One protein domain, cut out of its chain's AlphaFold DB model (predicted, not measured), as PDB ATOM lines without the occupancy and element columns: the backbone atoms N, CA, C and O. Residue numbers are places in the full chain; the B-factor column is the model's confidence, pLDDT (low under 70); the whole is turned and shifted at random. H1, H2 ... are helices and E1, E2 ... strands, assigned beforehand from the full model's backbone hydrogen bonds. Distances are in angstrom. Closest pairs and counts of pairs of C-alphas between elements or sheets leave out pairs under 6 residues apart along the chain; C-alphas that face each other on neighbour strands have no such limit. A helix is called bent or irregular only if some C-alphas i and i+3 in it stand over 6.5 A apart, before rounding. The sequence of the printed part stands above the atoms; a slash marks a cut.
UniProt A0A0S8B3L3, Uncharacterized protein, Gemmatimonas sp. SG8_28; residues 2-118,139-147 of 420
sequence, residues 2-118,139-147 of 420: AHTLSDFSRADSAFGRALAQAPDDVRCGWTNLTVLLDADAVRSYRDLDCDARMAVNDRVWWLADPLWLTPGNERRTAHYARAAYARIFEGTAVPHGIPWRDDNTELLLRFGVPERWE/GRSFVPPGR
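Overview. This is residues 2 to 118 and 139 to 147 of the 420 residues of an uncharacterized protein of Gemmatimonas sp. SG8_28 (UniProt A0A0S8B3L3). One helix, H5, runs through the middle; H1 and H4 meet its first part at steep angles, and H6 folds back along it as a helical hairpin. H3 sits beyond H4, and the short strand E1 lies far from the middle. The printed part has 126 residues, with six named helices, H1 to H6, and then E1, which pairs with no named strand; the class is mostly helix. It is compact, with a radius of gyration of the C-alphas of 14.9 A, and spans 39 by 34 by 31 A.

Arrangement. Start at the hub, H5, residues 74 to 89. With residues 79 to 86 alone it touches H6, residues 102 to 111, closest at C-alphas 82 and 109, 5.4 A, at a shallow tilt of 28 degrees, opposite ways. With residues 74 to 80 alone it touches H1, residues 8 to 21, closest at C-alphas 8 and 74, 5.5 A, at a steep tilt of 56 degrees. H4, residues 50 to 64, touches H5 with residues 61 to 64 alone, closest at C-alphas 61 and 76, 6.0 A, also steep at 56 degrees. The helix packing is mostly crossed, tilts being more often steep than shallow, but only just: 1 of 3 such pairs is shallow. H2, residues 24 to 30, touches H1 only at the corner, and only just, with 3 pairs of C-alphas within 8 A, closest at 19 and 27, 5.5 A. H3, residues 39 to 47, is close to H4 but not clearly touching, C-alphas 45 and 53 being 6.8 A apart. In H1, H2, H5 and H6 every O i to N i+4 pair is within hydrogen-bond range; H4 has 9 of 11, H3 2 of 5 and 2 of 6 O i to N i+3 pairs.

Along the chain. Find C-alpha 74 at (-30.887, 3.477, 39.520); H5 runs 21.9 A from there to C-alpha 89. H1 begins at (-29.358, 8.415, 37.746) and is 20.0 A long; H4 is 19.9 A. H3 is irregular, only just: C-alphas 40 and 43 are 6.9 A apart. E1, residues 116 to 118, ends at (-30.465, 2.469, 67.659).

Size, cuts and confidence. The C-alphas of Ala 52 and Glu 118 are the farthest apart, 42.9 A. Residues 119 to 138 are not printed, and C-alphas 118 and 139 are 19.5 A apart. The link from H5 to H6, residues 90 to 101, is long. Look at residue 97 for the one pLDDT under 70; the mean of the printed part is 90.4.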
ATOM      1  N   ALA A   2     -24.152  12.405  42.342       89.56
ATOM      2  CA  ALA A   2     -25.276  12.350  41.384       89.56
ATOM      3  C   ALA A   2     -26.367  11.313  41.745       89.56
ATOM      4  O   ALA A   2     -27.534  11.675  41.818       89.56
ATOM      5  N   HIS A   3     -25.987  10.074  42.097       90.19
ATOM      6  CA  HIS A   3     -26.945   9.043  42.540       90.19
ATOM      7  C   HIS A   3     -27.765   9.488  43.766       90.19
ATOM      8  O   HIS A   3     -28.980   9.331  43.799       90.19
ATOM      9  N   THR A   4     -27.112  10.101  44.756       86.88
ATOM     10  CA  THR A   4     -27.756  10.629  45.971       86.88
ATOM     11  C   THR A   4     -28.754  11.749  45.668       86.88
ATOM     12  O   THR A   4     -29.717  11.915  46.402       86.88
ATOM     13  N   LEU A   5     -28.529  12.501  44.588       88.88
ATOM     14  CA  LEU A   5     -29.416  13.562  44.104       88.88
ATOM     15  C   LEU A   5     -30.489  13.041  43.130       88.88
ATOM     16  O   LEU A   5     -31.169  13.846  42.503       88.88
ATOM     17  N   SER A   6     -30.618  11.717  42.977       90.25
ATOM     18  CA  SER A   6     -31.547  11.061  42.045       90.25
ATOM     19  C   SER A   6     -31.339  11.422  40.566       90.25
ATOM     20  O   SER A   6     -32.228  11.224  39.746       90.25
ATOM     21  N   ASP A   7     -30.142  11.891  40.202       92.62
ATOM     22  CA  ASP A   7     -29.723  12.074  38.810       92.62
ATOM     23  C   ASP A   7     -29.031  10.790  38.324       92.62
ATOM     24  O   ASP A   7     -27.797  10.673  38.300       92.62
ATOM     25  N   PHE A   8     -29.844   9.766  38.043       92.75
ATOM     26  CA  PHE A   8     -29.358   8.415  37.746       92.75
ATOM     27  C   PHE A   8     -28.653   8.334  36.401       92.75
ATOM     28  O   PHE A   8     -27.582   7.742  36.339       92.75
ATOM     29  N   SER A   9     -29.170   8.986  35.358       93.00
ATOM     30  CA  SER A   9     -28.512   9.051  34.046       93.00
ATOM     31  C   SER A   9     -27.095   9.642  34.134       93.00
ATOM     32  O   SER A   9     -26.128   9.068  33.612       93.00
ATOM     33  N   ARG A  10     -26.918  10.747  34.878       95.00
ATOM     34  CA  ARG A  10     -25.589  11.329  35.097       95.00
ATOM     35  C   ARG A  10     -24.704  10.444  35.962       95.00
ATOM     36  O   ARG A  10     -23.505  10.350  35.691       95.00
ATOM     37  N   ALA A  11     -25.256   9.835  37.014       95.06
ATOM     38  CA  ALA A  11     -24.514   8.916  37.873       95.06
ATOM     39  C   ALA A  11     -23.988   7.720  37.076       95.06
ATOM     40  O   ALA A  11     -22.817   7.370  37.189       95.06
ATOM     41  N   ASP A  12     -24.841   7.152  36.236       92.25
ATOM     42  CA  ASP A  12     -24.552   6.022  35.373       92.25
ATOM     43  C   ASP A  12     -23.434   6.343  34.380       92.25
ATOM     44  O   ASP A  12     -22.400   5.675  34.360       92.25
ATOM     45  N   SER A  13     -23.558   7.473  33.682       93.50
ATOM     46  CA  SER A  13     -22.514   7.982  32.788       93.50
ATOM     47  C   SER A  13     -21.183   8.232  33.513       93.50
ATOM     48  O   SER A  13     -20.108   7.998  32.958       93.50
ATOM     49  N   ALA A  14     -21.225   8.741  34.749       95.56
ATOM     50  CA  ALA A  14     -20.023   9.008  35.537       95.56
ATOM     51  C   ALA A  14     -19.321   7.716  35.976       95.56
ATOM     52  O   ALA A  14     -18.101   7.620  35.831       95.56
ATOM     53  N   PHE A  15     -20.072   6.724  36.464       94.81
ATOM     54  CA  PHE A  15     -19.517   5.415  36.813       94.81
ATOM     55  C   PHE A  15     -18.986   4.681  35.583       94.81
ATOM     56  O   PHE A  15     -17.879   4.156  35.644       94.81
ATOM     57  N   GLY A  16     -19.703   4.719  34.456       93.44
ATOM     58  CA  GLY A  16     -19.242   4.136  33.195       93.44
ATOM     59  C   GLY A  16     -17.892   4.705  32.750       93.44
ATOM     60  O   GLY A  16     -16.959   3.950  32.491       93.44
ATOM     61  N   ARG A  17     -17.733   6.038  32.759       95.75
ATOM     62  CA  ARG A  17     -16.442   6.680  32.441       95.75
ATOM     63  C   ARG A  17     -15.331   6.325  33.425       95.75
ATOM     64  O   ARG A  17     -14.184   6.213  33.000       95.75
ATOM     65  N   ALA A  18     -15.645   6.207  34.714       94.75
ATOM     66  CA  ALA A  18     -14.663   5.837  35.730       94.75
ATOM     67  C   ALA A  18     -14.189   4.389  35.542       94.75
ATOM     68  O   ALA A  18     -12.990   4.143  35.543       94.75
ATOM     69  N   LEU A  19     -15.114   3.452  35.311       94.00
ATOM     70  CA  LEU A  19     -14.804   2.039  35.077       94.00
ATOM     71  C   LEU A  19     -14.036   1.817  33.770       94.00
ATOM     72  O   LEU A  19     -13.149   0.973  33.738       94.00
ATOM     73  N   ALA A  20     -14.323   2.592  32.721       93.62
ATOM     74  CA  ALA A  20     -13.599   2.521  31.450       93.62
ATOM     75  C   ALA A  20     -12.133   2.988  31.545       93.62
ATOM     76  O   ALA A  20     -11.320   2.623  30.704       93.62
ATOM     77  N   GLN A  21     -11.799   3.809  32.545       95.56
ATOM     78  CA  GLN A  21     -10.438   4.303  32.800       95.56
ATOM     79  C   GLN A  21      -9.740   3.562  33.949       95.56
ATOM     80  O   GLN A  21      -8.564   3.809  34.214       95.56
ATOM     81  N   ALA A  22     -10.465   2.708  34.673       93.81
ATOM     82  CA  ALA A  22      -9.932   1.996  35.820       93.81
ATOM     83  C   ALA A  22      -8.974   0.878  35.370       93.81
ATOM     84  O   ALA A  22      -9.219   0.251  34.338       93.81
ATOM     85  N   PRO A  23      -7.926   0.581  36.159       95.88
ATOM     86  CA  PRO A  23      -7.157  -0.650  36.006       95.88
ATOM     87  C   PRO A  23      -8.062  -1.891  36.012       95.88
ATOM     88  O   PRO A  23      -9.108  -1.891  36.670       95.88
ATOM     89  N   ASP A  24      -7.660  -2.948  35.305       92.56
ATOM     90  CA  ASP A  24      -8.494  -4.144  35.135       92.56
ATOM     91  C   ASP A  24      -8.874  -4.791  36.466       92.56
ATOM     92  O   ASP A  24     -10.038  -5.110  36.675       92.56
ATOM     93  N   ASP A  25      -7.952  -4.909  37.419       91.94
ATOM     94  CA  ASP A  25      -8.238  -5.452  38.750       91.94
ATOM     95  C   ASP A  25      -9.346  -4.669  39.476       91.94
ATOM     96  O   ASP A  25     -10.269  -5.261  40.048       91.94
ATOM     97  N   VAL A  26      -9.314  -3.337  39.381       91.69
ATOM     98  CA  VAL A  26     -10.336  -2.452  39.954       91.69
ATOM     99  C   VAL A  26     -11.664  -2.610  39.217       91.69
ATOM    100  O   VAL A  26     -12.700  -2.805  39.860       91.69
ATOM    101  N   ARG A  27     -11.647  -2.557  37.880       93.81
ATOM    102  CA  ARG A  27     -12.838  -2.722  37.035       93.81
ATOM    103  C   ARG A  27     -13.522  -4.055  37.334       93.81
ATOM    104  O   ARG A  27     -14.707  -4.064  37.657       93.81
ATOM    105  N   CYS A  28     -12.767  -5.148  37.306       93.50
ATOM    106  CA  CYS A  28     -13.252  -6.505  37.538       93.50
ATOM    107  C   CYS A  28     -13.791  -6.712  38.955       93.50
ATOM    108  O   CYS A  28     -14.785  -7.414  39.136       93.50
ATOM    109  N   GLY A  29     -13.168  -6.097  39.965       92.12
ATOM    110  CA  GLY A  29     -13.676  -6.119  41.335       92.12
ATOM    111  C   GLY A  29     -15.020  -5.399  41.472       92.12
ATOM    112  O   GLY A  29     -15.960  -5.939  42.054       92.12
ATOM    113  N   TRP A  30     -15.144  -4.202  40.893       92.62
ATOM    114  CA  TRP A  30     -16.348  -3.367  41.007       92.62
ATOM    115  C   TRP A  30     -17.541  -3.900  40.213       92.62
ATOM    116  O   TRP A  30     -18.695  -3.705  40.610       92.62
ATOM    117  N   THR A  31     -17.281  -4.576  39.095       94.19
ATOM    118  CA  THR A  31     -18.319  -5.186  38.259       94.19
ATOM    119  C   THR A  31     -18.650  -6.620  38.672       94.19
ATOM    120  O   THR A  31     -19.534  -7.227  38.077       94.19
ATOM    121  N   ASN A  32     -18.011  -7.175  39.706       95.06
ATOM    122  CA  ASN A  32     -18.313  -8.521  40.184       95.06
ATOM    123  C   ASN A  32     -19.674  -8.575  40.906       95.06
ATOM    124  O   ASN A  32     -19.851  -8.009  41.986       95.06
ATOM    125  N   LEU A  33     -20.630  -9.310  40.332       96.06
ATOM    126  CA  LEU A  33     -21.995  -9.441  40.858       96.06
ATOM    127  C   LEU A  33     -22.215 -10.683  41.724       96.06
ATOM    128  O   LEU A  33     -23.344 -10.931  42.137       96.06
ATOM    129  N   THR A  34     -21.166 -11.443  42.059       94.62
ATOM    130  CA  THR A  34     -21.263 -12.703  42.827       94.62
ATOM    131  C   THR A  34     -22.132 -12.576  44.082       94.62
ATOM    132  O   THR A  34     -22.891 -13.489  44.396       94.62
ATOM    133  N   VAL A  35     -22.051 -11.446  44.794       93.38
ATOM    134  CA  VAL A  35     -22.817 -11.202  46.029       93.38
ATOM    135  C   VAL A  35     -24.311 -10.946  45.795       93.38
ATOM    136  O   VAL A  35     -25.094 -11.016  46.736       93.38
ATOM    137  N   LEU A  36     -24.724 -10.634  44.567       93.88
ATOM    138  CA  LEU A  36     -26.116 -10.354  44.208       93.88
ATOM    139  C   LEU A  36     -26.823 -11.560  43.584       93.88
ATOM    140  O   LEU A  36     -28.040 -11.679  43.711       93.88
ATOM    141  N   LEU A  37     -26.077 -12.451  42.927       93.31
ATOM    142  CA  LEU A  37     -26.645 -13.581  42.198       93.31
ATOM    143  C   LEU A  37     -27.176 -14.676  43.136       93.31
ATOM    144  O   LEU A  37     -26.750 -14.842  44.288       93.31
ATOM    145  N   ASP A  38     -28.157 -15.426  42.643       91.00
ATOM    146  CA  ASP A  38     -28.673 -16.614  43.312       91.00
ATOM    147  C   ASP A  38     -27.841 -17.867  43.011       91.00
ATOM    148  O   ASP A  38     -26.836 -17.822  42.307       91.00
ATOM    149  N   ALA A  39     -28.227 -18.994  43.610       89.12
ATOM    150  CA  ALA A  39     -27.502 -20.252  43.447       89.12
ATOM    151  C   ALA A  39     -27.533 -20.782  42.000       89.12
ATOM    152  O   ALA A  39     -26.628 -21.533  41.619       89.12
ATOM    153  N   ASP A  40     -28.541 -20.381  41.220       85.38
ATOM    154  CA  ASP A  40     -28.722 -20.803  39.834       85.38
ATOM    155  C   ASP A  40     -27.665 -20.132  38.947       85.38
ATOM    156  O   ASP A  40     -26.961 -20.822  38.213       85.38
ATOM    157  N   ALA A  41     -27.463 -18.816  39.098       91.31
ATOM    158  CA  ALA A  41     -26.507 -18.061  38.280       91.31
ATOM    159  C   ALA A  41     -25.081 -17.976  38.850       91.31
ATOM    160  O   ALA A  41     -24.121 -17.833  38.095       91.31
ATOM    161  N   VAL A  42     -24.891 -18.030  40.175       94.50
ATOM    162  CA  VAL A  42     -23.582 -17.697  40.774       94.50
ATOM    163  C   VAL A  42     -22.473 -18.685  40.400       94.50
ATOM    164  O   VAL A  42     -21.308 -18.296  40.342       94.50
ATOM    165  N   ARG A  43     -22.810 -19.961  40.167       90.75
ATOM    166  CA  ARG A  43     -21.816 -20.993  39.830       90.75
ATOM    167  C   ARG A  43     -21.205 -20.728  38.460       90.75
ATOM    168  O   ARG A  43     -20.005 -20.499  38.390       90.75
ATOM    169  N   SER A  44     -22.038 -20.650  37.423       91.25
ATOM    170  CA  SER A  44     -21.587 -20.343  36.063       91.25
ATOM    171  C   SER A  44     -20.907 -18.977  35.986       91.25
ATOM    172  O   SER A  44     -19.888 -18.840  35.323       91.25
ATOM    173  N   TYR A  45     -21.394 -17.977  36.729       95.50
ATOM    174  CA  TYR A  45     -20.788 -16.645  36.767       95.50
ATOM    175  C   TYR A  45     -19.348 -16.625  37.312       95.50
ATOM    176  O   TYR A  45     -18.514 -15.841  36.851       95.50
ATOM    177  N   ARG A  46     -19.038 -17.464  38.309       94.69
ATOM    178  CA  ARG A  46     -17.693 -17.532  38.907       94.69
ATOM    179  C   ARG A  46     -16.659 -18.115  37.953       94.69
ATOM    180  O   ARG A  46     -15.514 -17.677  38.012       94.69
ATOM    181  N   ASP A  47     -17.081 -19.018  37.075       94.25
ATOM    182  CA  ASP A  47     -16.215 -19.666  36.088       94.25
ATOM    183  C   ASP A  47     -15.845 -18.730  34.924       94.25
ATOM    184  O   ASP A  47     -14.877 -18.980  34.210       94.25
ATOM    185  N   LEU A  48     -16.587 -17.631  34.745       95.31
ATOM    186  CA  LEU A  48     -16.291 -16.610  33.744       95.31
ATOM    187  C   LEU A  48     -15.108 -15.732  34.165       95.31
ATOM    188  O   LEU A  48     -14.993 -15.327  35.329       95.31
ATOM    189  N   ASP A  49     -14.283 -15.364  33.184       94.56
ATOM    190  CA  ASP A  49     -13.323 -14.277  33.333       94.56
ATOM    191  C   ASP A  49     -14.027 -12.908  33.374       94.56
ATOM    192  O   ASP A  49     -15.248 -12.779  33.253       94.56
ATOM    193  N   CYS A  50     -13.248 -11.860  33.614       92.50
ATOM    194  CA  CYS A  50     -13.788 -10.523  33.809       92.50
ATOM    195  C   CYS A  50     -14.549  -9.979  32.595       92.50
ATOM    196  O   CYS A  50     -15.604  -9.369  32.769       92.50
ATOM    197  N   ASP A  51     -14.049 -10.209  31.383       90.56
ATOM    198  CA  ASP A  51     -14.661  -9.657  30.178       90.56
ATOM    199  C   ASP A  51     -15.921 -10.443  29.799       90.56
ATOM    200  O   ASP A  51     -16.948  -9.842  29.481       90.56
ATOM    201  N   ALA A  52     -15.916 -11.769  29.966       92.94
ATOM    202  CA  ALA A  52     -17.108 -12.592  29.790       92.94
ATOM    203  C   ALA A  52     -18.212 -12.256  30.813       92.94
ATOM    204  O   ALA A  52     -19.402 -12.295  30.482       92.94
ATOM    205  N   ARG A  53     -17.849 -11.856  32.043       94.88
ATOM    206  CA  ARG A  53     -18.821 -11.367  33.039       94.88
ATOM    207  C   ARG A  53     -19.522 -10.088  32.604       94.88
ATOM    208  O   ARG A  53     -20.663  -9.893  33.010       94.88
ATOM    209  N   MET A  54     -18.900  -9.230  31.791       91.44
ATOM    210  CA  MET A  54     -19.505  -7.951  31.396       91.44
ATOM    211  C   MET A  54     -20.811  -8.147  30.624       91.44
ATOM    212  O   MET A  54     -21.810  -7.530  30.978       91.44
ATOM    213  N   ALA A  55     -20.857  -9.088  29.677       89.12
ATOM    214  CA  ALA A  55     -22.087  -9.390  28.938       89.12
ATOM    215  C   ALA A  55     -23.218  -9.894  29.859       89.12
ATOM    216  O   ALA A  55     -24.387  -9.531  29.697       89.12
ATOM    217  N   VAL A  56     -22.873 -10.706  30.867       93.12
ATOM    218  CA  VAL A  56     -23.835 -11.165  31.883       93.12
ATOM    219  C   VAL A  56     -24.288 -10.001  32.760       93.12
ATOM    220  O   VAL A  56     -25.481  -9.862  33.021       93.12
ATOM    221  N   ASN A  57     -23.363  -9.140  33.182       95.06
ATOM    222  CA  ASN A  57     -23.651  -7.964  33.994       95.06
ATOM    223  C   ASN A  57     -24.607  -7.010  33.279       95.06
ATOM    224  O   ASN A  57     -25.557  -6.535  33.895       95.06
ATOM    225  N   ASP A  58     -24.404  -6.767  31.986       91.81
ATOM    226  CA  ASP A  58     -25.292  -5.917  31.199       91.81
ATOM    227  C   ASP A  58     -26.704  -6.503  31.142       91.81
ATOM    228  O   ASP A  58     -27.690  -5.771  31.236       91.81
ATOM    229  N   ARG A  59     -26.838  -7.835  31.054       92.00
ATOM    230  CA  ARG A  59     -28.152  -8.504  31.072       92.00
ATOM    231  C   ARG A  59     -28.798  -8.411  32.446       92.00
ATOM    232  O   ARG A  59     -29.985  -8.107  32.535       92.00
ATOM    233  N   VAL A  60     -28.017  -8.628  33.504       94.62
ATOM    234  CA  VAL A  60     -28.472  -8.458  34.887       94.62
ATOM    235  C   VAL A  60     -28.983  -7.042  35.094       94.62
ATOM    236  O   VAL A  60     -30.088  -6.885  35.598       94.62
ATOM    237  N   TRP A  61     -28.235  -6.019  34.682       94.69
ATOM    238  CA  TRP A  61     -28.631  -4.633  34.907       94.69
ATOM    239  C   TRP A  61     -29.819  -4.206  34.056       94.69
ATOM    240  O   TRP A  61     -30.728  -3.588  34.599       94.69
ATOM    241  N   TRP A  62     -29.873  -4.596  32.784       91.94
ATOM    242  CA  TRP A  62     -31.039  -4.363  31.927       91.94
ATOM    243  C   TRP A  62     -32.339  -4.895  32.550       91.94
ATOM    244  O   TRP A  62     -33.353  -4.197  32.591       91.94
ATOM    245  N   LEU A  63     -32.291  -6.108  33.108       92.62
ATOM    246  CA  LEU A  63     -33.421  -6.732  33.793       92.62
ATOM    247  C   LEU A  63     -33.671  -6.145  35.193       92.62
ATOM    248  O   LEU A  63     -34.822  -6.019  35.609       92.62
ATOM    249  N   ALA A  64     -32.615  -5.774  35.916       94.19
ATOM    250  CA  ALA A  64     -32.697  -5.242  37.273       94.19
ATOM    251  C   ALA A  64     -33.089  -3.763  37.341       94.19
ATOM    252  O   ALA A  64     -33.291  -3.249  38.440       94.19
ATOM    253  N   ASP A  65     -33.200  -3.085  36.199       93.62
ATOM    254  CA  ASP A  65     -33.743  -1.735  36.123       93.62
ATOM    255  C   ASP A  65     -35.193  -1.724  36.653       93.62
ATOM    256  O   ASP A  65     -36.039  -2.432  36.076       93.62
ATOM    257  N   PRO A  66     -35.490  -1.018  37.766       93.94
ATOM    258  CA  PRO A  66     -36.816  -1.003  38.371       93.94
ATOM    259  C   PRO A  66     -37.900  -0.483  37.427       93.94
ATOM    260  O   PRO A  66     -38.904  -1.181  37.266       93.94
ATOM    261  N   LEU A  67     -37.693   0.665  36.776       91.94
ATOM    262  CA  LEU A  67     -38.612   1.255  35.800       91.94
ATOM    263  C   LEU A  67     -37.823   1.881  34.647       91.94
ATOM    264  O   LEU A  67     -37.133   2.876  34.852       91.94
ATOM    265  N   TRP A  68     -38.035   1.405  33.421       90.81
ATOM    266  CA  TRP A  68     -37.518   2.067  32.217       90.81
ATOM    267  C   TRP A  68     -38.164   3.437  31.958       90.81
ATOM    268  O   TRP A  68     -37.619   4.246  31.209       90.81
ATOM    269  N   LEU A  69     -39.297   3.729  32.605       87.56
ATOM    270  CA  LEU A  69     -39.898   5.062  32.666       87.56
ATOM    271  C   LEU A  69     -38.973   6.100  33.329       87.56
ATOM    272  O   LEU A  69     -39.063   7.288  33.016       87.56
ATOM    273  N   THR A  70     -38.088   5.676  34.239       88.06
ATOM    274  CA  THR A  70     -37.144   6.579  34.906       88.06
ATOM    275  C   THR A  70     -35.831   6.647  34.117       88.06
ATOM    276  O   THR A  70     -35.254   5.612  33.800       88.06
ATOM    277  N   PRO A  71     -35.307   7.845  33.787       88.19
ATOM    278  CA  PRO A  71     -34.061   7.949  33.033       88.19
ATOM    279  C   PRO A  71     -32.830   7.400  33.774       88.19
ATOM    280  O   PRO A  71     -32.382   7.962  34.778       88.19
ATOM    281  N   GLY A  72     -32.199   6.385  33.178       88.94
ATOM    282  CA  GLY A  72     -30.999   5.724  33.696       88.94
ATOM    283  C   GLY A  72     -31.323   4.599  34.679       88.94
ATOM    284  O   GLY A  72     -32.428   4.511  35.181       88.94
ATOM    285  N   ASN A  73     -30.334   3.753  34.980       92.75
ATOM    286  CA  ASN A  73     -30.545   2.566  35.809       92.75
ATOM    287  C   ASN A  73     -30.146   2.824  37.271       92.75
ATOM    288  O   ASN A  73     -28.974   2.735  37.666       92.75
ATOM    289  N   GLU A  74     -31.117   3.158  38.113       92.38
ATOM    290  CA  GLU A  74     -30.887   3.477  39.520       92.38
ATOM    291  C   GLU A  74     -30.376   2.281  40.323       92.38
ATOM    292  O   GLU A  74     -29.578   2.465  41.244       92.38
ATOM    293  N   ARG A  75     -30.772   1.050  39.971       94.50
ATOM    294  CA  ARG A  75     -30.327  -0.148  40.691       94.50
ATOM    295  C   ARG A  75     -28.851  -0.432  40.421       94.50
ATOM    296  O   ARG A  75     -28.125  -0.788  41.358       94.50
ATOM    297  N   ARG A  76     -28.395  -0.232  39.181       95.44
ATOM    298  CA  ARG A  76     -26.982  -0.304  38.784       95.44
ATOM    299  C   ARG A  76     -26.170   0.799  39.454       95.44
ATOM    300  O   ARG A  76     -25.155   0.525  40.090       95.44
ATOM    301  N   THR A  77     -26.636   2.046  39.393       95.44
ATOM    302  CA  THR A  77     -25.914   3.162  40.030       95.44
ATOM    303  C   THR A  77     -25.885   3.055  41.555       95.44
ATOM    304  O   THR A  77     -24.890   3.446  42.164       95.44
ATOM    305  N   ALA A  78     -26.909   2.460  42.178       94.69
ATOM    306  CA  ALA A  78     -26.908   2.135  43.603       94.69
ATOM    307  C   ALA A  78     -25.826   1.110  43.955       94.69
ATOM    308  O   ALA A  78     -25.149   1.268  44.969       94.69
ATOM    309  N   HIS A  79     -25.634   0.082  43.122       95.69
ATOM    310  CA  HIS A  79     -24.556  -0.896  43.303       95.69
ATOM    311  C   HIS A  79     -23.186  -0.219  43.287       95.69
ATOM    312  O   HIS A  79     -22.412  -0.378  44.228       95.69
ATOM    313  N   TYR A  80     -22.913   0.614  42.283       95.31
ATOM    314  CA  TYR A  80     -21.636   1.325  42.202       95.31
ATOM    315  C   TYR A  80     -21.449   2.358  43.321       95.31
ATOM    316  O   TYR A  80     -20.344   2.510  43.840       95.31
ATOM    317  N   ALA A  81     -22.519   3.022  43.766       94.25
ATOM    318  CA  ALA A  81     -22.463   3.890  44.940       94.25
ATOM    319  C   ALA A  81     -22.130   3.102  46.220       94.25
ATOM    320  O   ALA A  81     -21.317   3.555  47.023       94.25
ATOM    321  N   ARG A  82     -22.707   1.905  46.398       93.75
ATOM    322  CA  ARG A  82     -22.394   1.001  47.518       93.75
ATOM    323  C   ARG A  82     -20.954   0.493  47.451       93.75
ATOM    324  O   ARG A  82     -20.296   0.467  48.485       93.75
ATOM    325  N   ALA A  83     -20.444   0.163  46.265       93.44
ATOM    326  CA  ALA A  83     -19.040  -0.208  46.074       93.44
ATOM    327  C   ALA A  83     -18.090   0.947  46.443       93.44
ATOM    328  O   ALA A  83     -17.114   0.742  47.166       93.44
ATOM    329  N   ALA A  84     -18.423   2.180  46.045       92.06
ATOM    330  CA  ALA A  84     -17.669   3.365  46.444       92.06
ATOM    331  C   ALA A  84     -17.680   3.571  47.969       92.06
ATOM    332  O   ALA A  84     -16.633   3.833  48.560       92.06
ATOM    333  N   TYR A  85     -18.832   3.405  48.629       90.19
ATOM    334  CA  TYR A  85     -18.913   3.459  50.092       90.19
ATOM    335  C   TYR A  85     -18.110   2.348  50.768       90.19
ATOM    336  O   TYR A  85     -17.427   2.626  51.750       90.19
ATOM    337  N   ALA A  86     -18.134   1.123  50.238       90.12
ATOM    338  CA  ALA A  86     -17.344   0.019  50.775       90.12
ATOM    339  C   ALA A  86     -15.848   0.353  50.760       90.12
ATOM    340  O   ALA A  86     -15.162   0.127  51.752       90.12
ATOM    341  N   ARG A  87     -15.364   0.976  49.677       88.88
ATOM    342  CA  ARG A  87     -13.973   1.430  49.572       88.88
ATOM    343  C   ARG A  87     -13.640   2.562  50.546       88.88
ATOM    344  O   ARG A  87     -12.544   2.583  51.091       88.88
ATOM    345  N   ILE A  88     -14.569   3.492  50.775       87.50
ATOM    346  CA  ILE A  88     -14.395   4.589  51.745       87.50
ATOM    347  C   ILE A  88     -14.351   4.060  53.185       87.50
ATOM    348  O   ILE A  88     -13.599   4.581  54.003       87.50
ATOM    349  N   PHE A  89     -15.156   3.044  53.505       85.19
ATOM    350  CA  PHE A  89     -15.209   2.458  54.845       85.19
ATOM    351  C   PHE A  89     -14.130   1.410  55.108       85.19
ATOM    352  O   PHE A  89     -13.935   1.010  56.259       85.19
ATOM    353  N   GLU A  90     -13.412   0.974  54.082       84.12
ATOM    354  CA  GLU A  90     -12.315   0.034  54.234       84.12
ATOM    355  C   GLU A  90     -11.257   0.570  55.212       84.12
ATOM    356  O   GLU A  90     -10.818   1.716  55.128       84.12
ATOM    357  N   GLY A  91     -10.868  -0.255  56.189       76.31
ATOM    358  CA  GLY A  91      -9.924   0.139  57.240       76.31
ATOM    359  C   GLY A  91     -10.511   1.046  58.331       76.31
ATOM    360  O   GLY A  91      -9.783   1.438  59.242       76.31
ATOM    361  N   THR A  92     -11.812   1.355  58.289       79.88
ATOM    362  CA  THR A  92     -12.504   2.116  59.344       79.88
ATOM    363  C   THR A  92     -13.196   1.197  60.362       79.88
ATOM    364  O   THR A  92     -13.439   0.011  60.112       79.88
ATOM    365  N   ALA A  93     -13.515   1.734  61.543       72.69
ATOM    366  CA  ALA A  93     -14.382   1.060  62.508       72.69
ATOM    367  C   ALA A  93     -15.855   1.364  62.194       72.69
ATOM    368  O   ALA A  93     -16.226   2.528  62.034       72.69
ATOM    369  N   VAL A  94     -16.711   0.335  62.150       72.94
ATOM    370  CA  VAL A  94     -18.164   0.546  62.020       72.94
ATOM    371  C   VAL A  94     -18.788   0.947  63.362       72.94
ATOM    372  O   VAL A  94     -18.226   0.624  64.412       72.94
ATOM    373  N   PRO A  95     -19.988   1.565  63.378       70.94
ATOM    374  CA  PRO A  95     -20.694   1.920  64.617       70.94
ATOM    375  C   PRO A  95     -20.908   0.759  65.605       70.94
ATOM    376  O   PRO A  95     -21.137   0.990  66.788       70.94
ATOM    377  N   HIS A  96     -20.804  -0.488  65.138       70.56
ATOM    378  CA  HIS A  96     -20.855  -1.702  65.957       70.56
ATOM    379  C   HIS A  96     -19.554  -2.008  66.727       70.56
ATOM    380  O   HIS A  96     -19.492  -3.011  67.431       70.56
ATOM    381  N   GLY A  97     -18.507  -1.188  66.590       69.75
ATOM    382  CA  GLY A  97     -17.226  -1.376  67.279       69.75
ATOM    383  C   GLY A  97     -16.377  -2.534  66.743       69.75
ATOM    384  O   GLY A  97     -15.377  -2.887  67.362       69.75
ATOM    385  N   ILE A  98     -16.758  -3.118  65.603       74.81
ATOM    386  CA  ILE A  98     -15.988  -4.149  64.896       74.81
ATOM    387  C   ILE A  98     -15.223  -3.530  63.711       74.81
ATOM    388  O   ILE A  98     -15.687  -2.541  63.136       74.81
ATOM    389  N   PRO A  99     -14.058  -4.076  63.324       77.50
ATOM    390  CA  PRO A  99     -13.361  -3.637  62.117       77.50
ATOM    391  C   PRO A  99     -14.184  -3.905  60.849       77.50
ATOM    392  O   PRO A  99     -14.839  -4.947  60.747       77.50
ATOM    393  N   TRP A 100     -14.106  -3.008  59.861       83.00
ATOM    394  CA  TRP A 100     -14.635  -3.272  58.521       83.00
ATOM    395  C   TRP A 100     -13.905  -4.458  57.871       83.00
ATOM    396  O   TRP A 100     -12.677  -4.524  57.891       83.00
ATOM    397  N   ARG A 101     -14.667  -5.399  57.305       84.62
ATOM    398  CA  ARG A 101     -14.194  -6.634  56.649       84.62
ATOM    399  C   ARG A 101     -15.167  -7.034  55.537       84.62
ATOM    400  O   ARG A 101     -16.223  -6.414  55.410       84.62
ATOM    401  N   ASP A 102     -14.839  -8.086  54.796       85.81
ATOM    402  CA  ASP A 102     -15.597  -8.579  53.637       85.81
ATOM    403  C   ASP A 102     -17.090  -8.792  53.918       85.81
ATOM    404  O   ASP A 102     -17.918  -8.376  53.112       85.81
ATOM    405  N   ASP A 103     -17.458  -9.306  55.095       87.31
ATOM    406  CA  ASP A 103     -18.867  -9.480  55.478       87.31
ATOM    407  C   ASP A 103     -19.636  -8.143  55.505       87.31
ATOM    408  O   ASP A 103     -20.787  -8.061  55.070       87.31
ATOM    409  N   ASN A 104     -19.003  -7.059  55.972       87.56
ATOM    410  CA  ASN A 104     -19.609  -5.722  55.965       87.56
ATOM    411  C   ASN A 104     -19.721  -5.171  54.539       87.56
ATOM    412  O   ASN A 104     -20.728  -4.541  54.208       87.56
ATOM    413  N   THR A 105     -18.725  -5.441  53.688       90.62
ATOM    414  CA  THR A 105     -18.779  -5.118  52.258       90.62
ATOM    415  C   THR A 105     -19.944  -5.836  51.586       90.62
ATOM    416  O   THR A 105     -20.752  -5.192  50.919       90.62
ATOM    417  N   GLU A 106     -20.102  -7.139  51.810       92.06
ATOM    418  CA  GLU A 106     -21.208  -7.920  51.256       92.06
ATOM    419  C   GLU A 106     -22.570  -7.387  51.722       92.06
ATOM    420  O   GLU A 106     -23.461  -7.151  50.898       92.06
ATOM    421  N   LEU A 107     -22.731  -7.127  53.026       90.31
ATOM    422  CA  LEU A 107     -23.964  -6.557  53.571       90.31
ATOM    423  C   LEU A 107     -24.275  -5.176  52.985       90.31
ATOM    424  O   LEU A 107     -25.438  -4.882  52.696       90.31
ATOM    425  N   LEU A 108     -23.262  -4.329  52.792       91.44
ATOM    426  CA  LEU A 108     -23.425  -3.011  52.185       91.44
ATOM    427  C   LEU A 108     -23.823  -3.116  50.710       91.44
ATOM    428  O   LEU A 108     -24.730  -2.404  50.281       91.44
ATOM    429  N   LEU A 109     -23.196  -4.008  49.941       94.06
ATOM    430  CA  LEU A 109     -23.516  -4.219  48.528       94.06
ATOM    431  C   LEU A 109     -24.945  -4.754  48.344       94.06
ATOM    432  O   LEU A 109     -25.689  -4.247  47.499       94.06
ATOM    433  N   ARG A 110     -25.369  -5.713  49.176       93.38
ATOM    434  CA  ARG A 110     -26.714  -6.311  49.115       93.38
ATOM    435  C   ARG A 110     -27.811  -5.386  49.632       93.38
ATOM    436  O   ARG A 110     -28.850  -5.255  48.990       93.38
ATOM    437  N   PHE A 111     -27.598  -4.735  50.774       91.19
ATOM    438  CA  PHE A 111     -28.680  -4.087  51.525       91.19
ATOM    439  C   PHE A 111     -28.514  -2.576  51.708       91.19
ATOM    440  O   PHE A 111     -29.416  -1.924  52.229       91.19
ATOM    441  N   GLY A 112     -27.387  -2.003  51.289       90.19
ATOM    442  CA  GLY A 112     -27.101  -0.585  51.476       90.19
ATOM    443  C   GLY A 112     -26.788  -0.202  52.925       90.19
ATOM    444  O   GLY A 112     -26.734  -1.037  53.838       90.19
ATOM    445  N   VAL A 113     -26.550   1.097  53.117       85.56
ATOM    446  CA  VAL A 113     -26.311   1.690  54.438       85.56
ATOM    447  C   VAL A 113     -27.594   1.648  55.282       85.56
ATOM    448  O   VAL A 113     -28.678   1.865  54.739       85.56
ATOM    449  N   PRO A 114     -27.509   1.383  56.599       85.94
ATOM    450  CA  PRO A 114     -28.656   1.529  57.490       85.94
ATOM    451  C   PRO A 114     -29.219   2.955  57.472       85.94
ATOM    452  O   PRO A 114     -28.464   3.927  57.472       85.94
ATOM    453  N   GLU A 115     -30.546   3.077  57.493       84.19
ATOM    454  CA  GLU A 115     -31.248   4.369  57.494       84.19
ATOM    455  C   GLU A 115     -31.308   4.988  58.885       84.19
ATOM    456  O   GLU A 115     -31.351   6.207  59.045       84.19
ATOM    457  N   ARG A 116     -31.369   4.133  59.908       84.75
ATOM    458  CA  ARG A 116     -31.474   4.534  61.307       84.75
ATOM    459  C   ARG A 116     -30.566   3.667  62.155       84.75
ATOM    460  O   ARG A 116     -30.325   2.504  61.845       84.75
ATOM    461  N   TRP A 117     -30.106   4.242  63.253       85.19
ATOM    462  CA  TRP A 117     -29.260   3.571  64.222       85.19
ATOM    463  C   TRP A 117     -29.914   3.666  65.590       85.19
ATOM    464  O   TRP A 117     -30.355   4.737  66.001       85.19
ATOM    465  N   GLU A 118     -29.980   2.544  66.290       85.50
ATOM    466  CA  GLU A 118     -30.465   2.469  67.659       85.50
ATOM    467  C   GLU A 118     -29.322   2.027  68.564       85.50
ATOM    468  O   GLU A 118     -28.622   1.064  68.261       85.50
ATOM    469  N   GLY A 139     -37.833  -2.007  51.013       86.81
ATOM    470  CA  GLY A 139     -36.905  -2.445  49.976       86.81
ATOM    471  C   GLY A 139     -37.361  -3.730  49.271       86.81
ATOM    472  O   GLY A 139     -38.159  -4.517  49.795       86.81
ATOM    473  N   ARG A 140     -36.895  -3.897  48.036       91.25
ATOM    474  CA  ARG A 140     -37.243  -4.984  47.115       91.25
ATOM    475  C   ARG A 140     -35.991  -5.579  46.483       91.25
ATOM    476  O   ARG A 140     -34.962  -4.907  46.430       91.25
ATOM    477  N   SER A 141     -36.103  -6.807  45.981       92.00
ATOM    478  CA  SER A 141     -35.091  -7.408  45.108       92.00
ATOM    479  C   SER A 141     -35.456  -7.167  43.649       92.00
ATOM    480  O   SER A 141     -36.484  -7.649  43.179       92.00
ATOM    481  N   PHE A 142     -34.607  -6.441  42.926       92.94
ATOM    482  CA  PHE A 142     -34.761  -6.205  41.489       92.94
ATOM    483  C   PHE A 142     -33.830  -7.069  40.648       92.94
ATOM    484  O   PHE A 142     -34.110  -7.286  39.474       92.94
ATOM    485  N   VAL A 143     -32.748  -7.594  41.232       93.50
ATOM    486  CA  VAL A 143     -31.851  -8.528  40.538       93.50
ATOM    487  C   VAL A 143     -32.665  -9.734  40.039       93.50
ATOM    488  O   VAL A 143     -33.396 -10.334  40.837       93.50
ATOM    489  N   PRO A 144     -32.596 -10.082  38.738       92.25
ATOM    490  CA  PRO A 144     -33.361 -11.196  38.197       92.25
ATOM    491  C   PRO A 144     -32.872 -12.532  38.780       92.25
ATOM    492  O   PRO A 144     -31.665 -12.719  38.957       92.25
ATOM    493  N   PRO A 145     -33.782 -13.490  39.021       90.75
ATOM    494  CA  PRO A 145     -33.413 -14.882  39.245       90.75
ATOM    495  C   PRO A 145     -32.516 -15.432  38.129       90.75
ATOM    496  O   PRO A 145     -32.735 -15.132  36.952       90.75
ATOM    497  N   GLY A 146     -31.557 -16.289  38.478       90.69
ATOM    498  CA  GLY A 146     -30.551 -16.802  37.545       90.69
ATOM    499  C   GLY A 146     -31.143 -17.521  36.334       90.69
ATOM    500  O   GLY A 146     -30.705 -17.299  35.209       90.69
ATOM    501  N   ARG A 147     -32.240 -18.260  36.529       89.81
ATOM    502  CA  ARG A 147     -33.006 -18.910  35.448       89.81
ATOM    503  C   ARG A 147     -33.428 -17.972  34.306       89.81
ATOM    504  O   ARG A 147     -33.557 -18.426  33.175       89.81
TER     505      ARG A 147